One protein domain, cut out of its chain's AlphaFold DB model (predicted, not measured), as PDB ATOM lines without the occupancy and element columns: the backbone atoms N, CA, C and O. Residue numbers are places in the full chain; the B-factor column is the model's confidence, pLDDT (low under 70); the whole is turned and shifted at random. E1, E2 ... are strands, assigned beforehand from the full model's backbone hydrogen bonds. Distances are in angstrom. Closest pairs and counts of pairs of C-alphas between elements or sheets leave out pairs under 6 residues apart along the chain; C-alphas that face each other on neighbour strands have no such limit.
ATOM      1  N   ARG A 135     176.053 131.136 181.614       77.56
ATOM      2  CA  ARG A 135     177.233 131.212 180.728       77.56
ATOM      3  C   ARG A 135     177.728 132.628 180.455       77.56
ATOM      4  O   ARG A 135     178.823 132.799 179.947       77.56
ATOM      5  N   LYS A 136     176.933 133.654 180.748       81.88
ATOM      6  CA  LYS A 136     177.322 135.050 180.535       81.88
ATOM      7  C   LYS A 136     176.855 135.872 181.720       81.88
ATOM      8  O   LYS A 136     175.671 135.849 182.047       81.88
ATOM      9  N   SER A 137     177.780 136.603 182.328       85.62
ATOM     10  CA  SER A 137     177.463 137.686 183.256       85.62
ATOM     11  C   SER A 137     177.944 139.000 182.649       85.62
ATOM     12  O   SER A 137     179.036 139.060 182.079       85.62
ATOM     13  N   GLN A 138     177.104 140.028 182.723       84.50
ATOM     14  CA  GLN A 138     177.399 141.374 182.247       84.50
ATOM     15  C   GLN A 138     177.058 142.349 183.369       84.50
ATOM     16  O   GLN A 138     175.945 142.323 183.893       84.50
ATOM     17  N   SER A 139     178.020 143.193 183.725       85.12
ATOM     18  CA  SER A 139     177.825 144.321 184.627       85.12
ATOM     19  C   SER A 139     178.207 145.594 183.885       85.12
ATOM     20  O   SER A 139     179.295 145.672 183.314       85.12
ATOM     21  N   ASP A 140     177.281 146.549 183.863       82.81
ATOM     22  CA  ASP A 140     177.473 147.875 183.287       82.81
ATOM     23  C   ASP A 140     177.565 148.884 184.440       82.81
ATOM     24  O   ASP A 140     176.669 148.941 185.288       82.81
ATOM     25  N   ILE A 141     178.647 149.660 184.479       82.00
ATOM     26  CA  ILE A 141     178.839 150.765 185.421       82.00
ATOM     27  C   ILE A 141     178.469 152.053 184.688       82.00
ATOM     28  O   ILE A 141     178.933 152.294 183.572       82.00
ATOM     29  N   GLY A 142     177.580 152.840 185.293       78.94
ATOM     30  CA  GLY A 142     177.091 154.090 184.722       78.94
ATOM     31  C   GLY A 142     177.810 155.319 185.270       78.94
ATOM     32  O   GLY A 142     178.312 155.302 186.391       78.94
ATOM     33  N   THR A 143     177.777 156.401 184.495       76.56
ATOM     34  CA  THR A 143     178.398 157.700 184.834       76.56
ATOM     35  C   THR A 143     177.675 158.477 185.946       76.56
ATOM     36  O   THR A 143     178.210 159.437 186.496       76.56
ATOM     37  N   SER A 144     176.436 158.100 186.270       72.12
ATOM     38  CA  SER A 144     175.579 158.760 187.265       72.12
ATOM     39  C   SER A 144     174.875 157.717 188.142       72.12
ATOM     40  O   SER A 144     175.086 156.520 187.983       72.12
ATOM     41  N   THR A 145     174.056 158.142 189.105       73.12
ATOM     42  CA  THR A 145     173.141 157.266 189.873       73.12
ATOM     43  C   THR A 145     171.681 157.441 189.430       73.12
ATOM     44  O   THR A 145     170.839 156.592 189.725       73.12
ATOM     45  N   ASP A 146     171.390 158.505 188.674       71.00
ATOM     46  CA  ASP A 146     170.048 158.840 188.200       71.00
ATOM     47  C   ASP A 146     169.744 158.178 186.850       71.00
ATOM     48  O   ASP A 146     170.558 158.184 185.924       71.00
ATOM     49  N   ALA A 147     168.546 157.606 186.717       68.50
ATOM     50  CA  ALA A 147     168.084 157.039 185.455       68.50
ATOM     51  C   ALA A 147     167.673 158.153 184.462       68.50
ATOM     52  O   ALA A 147     166.991 159.093 184.872       68.50
ATOM     53  N   PRO A 148     167.976 158.027 183.152       65.88
ATOM     54  CA  PRO A 148     168.633 156.899 182.494       65.88
ATOM     55  C   PRO A 148     170.167 156.971 182.574       65.88
ATOM     56  O   PRO A 148     170.783 157.967 182.214       65.88
ATOM     57  N   LEU A 149     170.771 155.861 182.994       67.25
ATOM     58  CA  LEU A 149     172.216 155.713 183.136       67.25
ATOM     59  C   LEU A 149     172.864 155.434 181.773       67.25
ATOM     60  O   LEU A 149     172.539 154.424 181.143       67.25
ATOM     61  N   SER A 150     173.777 156.304 181.337       75.56
ATOM     62  CA  SER A 150     174.724 156.014 180.255       75.56
ATOM     63  C   SER A 150     175.873 155.166 180.800       75.56
ATOM     64  O   SER A 150     176.351 155.410 181.913       75.56
ATOM     65  N   ARG A 151     176.291 154.140 180.049       78.81
ATOM     66  CA  ARG A 151     177.381 153.243 180.467       78.81
ATOM     67  C   ARG A 151     178.738 153.933 180.289       78.81
ATOM     68  O   ARG A 151     178.939 154.635 179.304       78.81
ATOM     69  N   GLU A 152     179.659 153.670 181.201       81.31
ATOM     70  CA  GLU A 152     181.063 154.099 181.126       81.31
ATOM     71  C   GLU A 152     181.983 152.881 180.993       81.31
ATOM     72  O   GLU A 152     182.859 152.821 180.130       81.31
ATOM     73  N   GLU A 153     181.713 151.847 181.790       81.50
ATOM     74  CA  GLU A 153     182.473 150.602 181.798       81.50
ATOM     75  C   GLU A 153     181.531 149.403 181.673       81.50
ATOM     76  O   GLU A 153     180.469 149.350 182.299       81.50
ATOM     77  N   ARG A 154     181.937 148.412 180.872       84.31
ATOM     78  CA  ARG A 154     181.280 147.104 180.808       84.31
ATOM     79  C   ARG A 154     182.273 146.007 181.141       84.31
ATOM     80  O   ARG A 154     183.289 145.848 180.459       84.31
ATOM     81  N   ILE A 155     181.894 145.178 182.103       83.19
ATOM     82  CA  ILE A 155     182.596 143.946 182.441       83.19
ATOM     83  C   ILE A 155     181.748 142.774 181.952       83.19
ATOM     84  O   ILE A 155     180.622 142.563 182.411       83.19
ATOM     85  N   ILE A 156     182.293 142.004 181.009       84.88
ATOM     86  CA  ILE A 156     181.695 140.756 180.523       84.88
ATOM     87  C   ILE A 156     182.561 139.590 180.983       84.88
ATOM     88  O   ILE A 156     183.772 139.572 180.749       84.88
ATOM     89  N   VAL A 157     181.918 138.593 181.587       82.50
ATOM     90  CA  VAL A 157     182.548 137.331 181.978       82.50
ATOM     91  C   VAL A 157     181.841 136.186 181.259       82.50
ATOM     92  O   VAL A 157     180.624 136.019 181.394       82.50
ATOM     93  N   ILE A 158     182.608 135.428 180.473       84.12
ATOM     94  CA  ILE A 158     182.159 134.278 179.674       84.12
ATOM     95  C   ILE A 158     183.166 133.130 179.903       84.12
ATOM     96  O   ILE A 158     184.367 133.401 180.047       84.12
ATOM     97  N   PRO A 159     182.723 131.861 179.981       78.00
ATOM     98  CA  PRO A 159     183.623 130.720 180.085       78.00
ATOM     99  C   PRO A 159     184.483 130.583 178.826       78.00
ATOM    100  O   PRO A 159     184.040 130.891 177.719       78.00
ATOM    101  N   ASN A 160     185.716 130.104 178.993       75.44
ATOM    102  CA  ASN A 160     186.630 129.869 177.883       75.44
ATOM    103  C   ASN A 160     187.100 128.406 177.882       75.44
ATOM    104  O   ASN A 160     187.867 128.034 178.770       75.44
ATOM    105  N   PRO A 161     186.690 127.578 176.904       75.38
ATOM    106  CA  PRO A 161     185.936 127.924 175.691       75.38
ATOM    107  C   PRO A 161     184.440 128.185 175.948       75.38
ATOM    108  O   PRO A 161     183.875 127.685 176.914       75.38
ATOM    109  N   GLU A 162     183.753 128.894 175.042       74.50
ATOM    110  CA  GLU A 162     182.298 129.156 175.161       74.50
ATOM    111  C   GLU A 162     181.437 127.875 175.117       74.50
ATOM    112  O   GLU A 162     180.261 127.867 175.496       74.50
ATOM    113  N   THR A 163     182.033 126.772 174.660       73.25
ATOM    114  CA  THR A 163     181.448 125.428 174.662       73.25
ATOM    115  C   THR A 163     181.606 124.700 175.996       73.25
ATOM    116  O   THR A 163     181.143 123.564 176.091       73.25
ATOM    117  N   ALA A 164     182.254 125.310 176.997       70.44
ATOM    118  CA  ALA A 164     182.445 124.708 178.309       70.44
ATOM    119  C   ALA A 164     181.105 124.253 178.894       70.44
ATOM    120  O   ALA A 164     180.081 124.953 178.840       70.44
ATOM    121  N   ASN A 165     181.115 123.037 179.422       68.88
ATOM    122  CA  ASN A 165     179.997 122.483 180.152       68.88
ATOM    123  C   ASN A 165     180.179 122.743 181.656       68.88
ATOM    124  O   ASN A 165     181.207 123.245 182.097       68.88
ATOM    125  N   ALA A 166     179.156 122.441 182.449       67.44
ATOM    126  CA  ALA A 166     179.190 122.762 183.869       67.44
ATOM    127  C   ALA A 166     179.898 121.728 184.763       67.44
ATOM    128  O   ALA A 166     180.016 121.965 185.963       67.44
ATOM    129  N   ASP A 167     180.348 120.608 184.195       67.69
ATOM    130  CA  ASP A 167     181.246 119.644 184.839       67.69
ATOM    131  C   ASP A 167     182.728 119.924 184.496       67.69
ATOM    132  O   ASP A 167     183.616 119.294 185.074       67.69
ATOM    133  N   ASP A 168     183.015 120.855 183.579       69.31
ATOM    134  CA  ASP A 168     184.375 121.198 183.173       69.31
ATOM    135  C   ASP A 168     185.003 122.248 184.112       69.31
ATOM    136  O   ASP A 168     184.393 123.269 184.430       69.31
ATOM    137  N   ASP A 169     186.270 122.052 184.488       59.00
ATOM    138  CA  ASP A 169     187.056 122.966 185.342       59.00
ATOM    139  C   ASP A 169     187.745 124.093 184.539       59.00
ATOM    140  O   ASP A 169     188.899 124.457 184.771       59.00
ATOM    141  N   PHE A 170     187.079 124.616 183.506       63.59
ATOM    142  CA  PHE A 170     187.661 125.674 182.679       63.59
ATOM    143  C   PHE A 170     187.566 127.046 183.358       63.59
ATOM    144  O   PHE A 170     186.566 127.403 183.982       63.59
ATOM    145  N   GLY A 171     188.618 127.850 183.188       63.91
ATOM    146  CA  GLY A 171     188.648 129.238 183.641       63.91
ATOM    147  C   GLY A 171     187.680 130.145 182.870       63.91
ATOM    148  O   GLY A 171     187.092 129.780 181.849       63.91
ATOM    149  N   PHE A 172     187.533 131.377 183.348       69.94
ATOM    150  CA  PHE A 172     186.752 132.415 182.678       69.94
ATOM    151  C   PHE A 172     187.669 133.430 181.994       69.94
ATOM    152  O   PHE A 172     188.755 133.737 182.486       69.94
ATOM    153  N   THR A 173     187.209 133.989 180.876       74.00
ATOM    154  CA  THR A 173     187.824 135.179 180.282       74.00
ATOM    155  C   THR A 173     187.018 136.397 180.711       74.00
ATOM    156  O   THR A 173     185.806 136.463 180.496       74.00
ATOM    157  N   THR A 174     187.692 137.379 181.304       74.44
ATOM    158  CA  THR A 174     187.105 138.681 181.633       74.44
ATOM    159  C   THR A 174     187.482 139.683 180.553       74.44
ATOM    160  O   THR A 174     188.665 139.901 180.294       74.44
ATOM    161  N   LYS A 175     186.483 140.315 179.933       78.19
ATOM    162  CA  LYS A 175     186.689 141.455 179.037       78.19
ATOM    163  C   LYS A 175     186.174 142.717 179.718       78.19
ATOM    164  O   LYS A 175     184.993 142.791 180.051       78.19
ATOM    165  N   ILE A 176     187.073 143.679 179.900       80.31
ATOM    166  CA  ILE A 176     186.771 145.017 180.410       80.31
ATOM    167  C   ILE A 176     186.845 145.974 179.223       80.31
ATOM    168  O   ILE A 176     187.867 146.026 178.535       80.31
ATOM    169  N   SER A 177     185.749 146.676 178.956       82.81
ATOM    170  CA  SER A 177     185.644 147.655 177.876       82.81
ATOM    171  C   SER A 177     185.219 149.007 178.437       82.81
ATOM    172  O   SER A 177     184.271 149.073 179.219       82.81
ATOM    173  N   PHE A 178     185.879 150.066 177.972       80.69
ATOM    174  CA  PHE A 178     185.556 151.459 178.283       80.69
ATOM    175  C   PHE A 178     184.830 152.095 177.095       80.69
ATOM    176  O   PHE A 178     185.186 151.819 175.943       80.69
ATOM    177  N   PHE A 179     183.805 152.902 177.368       80.44
ATOM    178  CA  PHE A 179     182.957 153.520 176.349       80.44
ATOM    179  C   PHE A 179     182.807 155.020 176.592       80.44
ATOM    180  O   PHE A 179     182.362 155.434 177.657       80.44
TER     181      PHE A 179
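AT A GLANCE: This is residues 135 to 179 of the 193 residues of an uncharacterized protein of marine metagenome (UniProt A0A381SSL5). You will see a narrow three-stranded ribbon, E1, E2 and E3 side by side with E2 in the middle, and a loop at each end: residues 143 to 150 at one, residues 160 to 171 at the other. No helix covers either face, and the loops lengthen the ribbon into a rod of 41 by 17 by 12 A. The printed part has 45 residues, no named helix and three named strands, in the order E1, E2, E3 both along the chain and across the antiparallel sheet. The class is all strand, though only 22 residues are in named elements, under half; the whole is only just loose, close to extended, with a radius of gyration of the C-alphas of 13.8 A.

IN THESE COORDINATES: Find C-alpha 137 at (177.463, 137.686, 183.256); from there E1 runs 16.5 A to residue 142. E2, residues 151 to 159, covers 23.4 A. E3, residues 172 to 178, covers 19.6 A and ends at C-alpha 178, (185.556, 151.459, 178.283).

HOW THE PARTS SIT: Start at the hairpin of E1 and E2, antiparallel at 169 degrees: C-alphas 140 and 154 face each other at 4.6 A, and N 141 and O 153 are within hydrogen-bond range at 2.9 A. E2 and E3 form the next hairpin, antiparallel at 166 degrees: C-alphas 159 and 172 face each other at 4.4 A, and N 175 and O 156 are 2.9 A apart. The three strands are a meander, each the antiparallel neighbour of the one before; E1 and E3 are edge strands.

THE WHOLE: Look to Asp 146 and Asp 167 for the C-alphas farthest apart, 40.9 A. The printed part has no cut; the link from E1 to E2 is short, that from E2 to E3 long, with 12 residues. Mean pLDDT of the printed part is 75.9, and residues 147 to 149 and 165 to 172 are under 70.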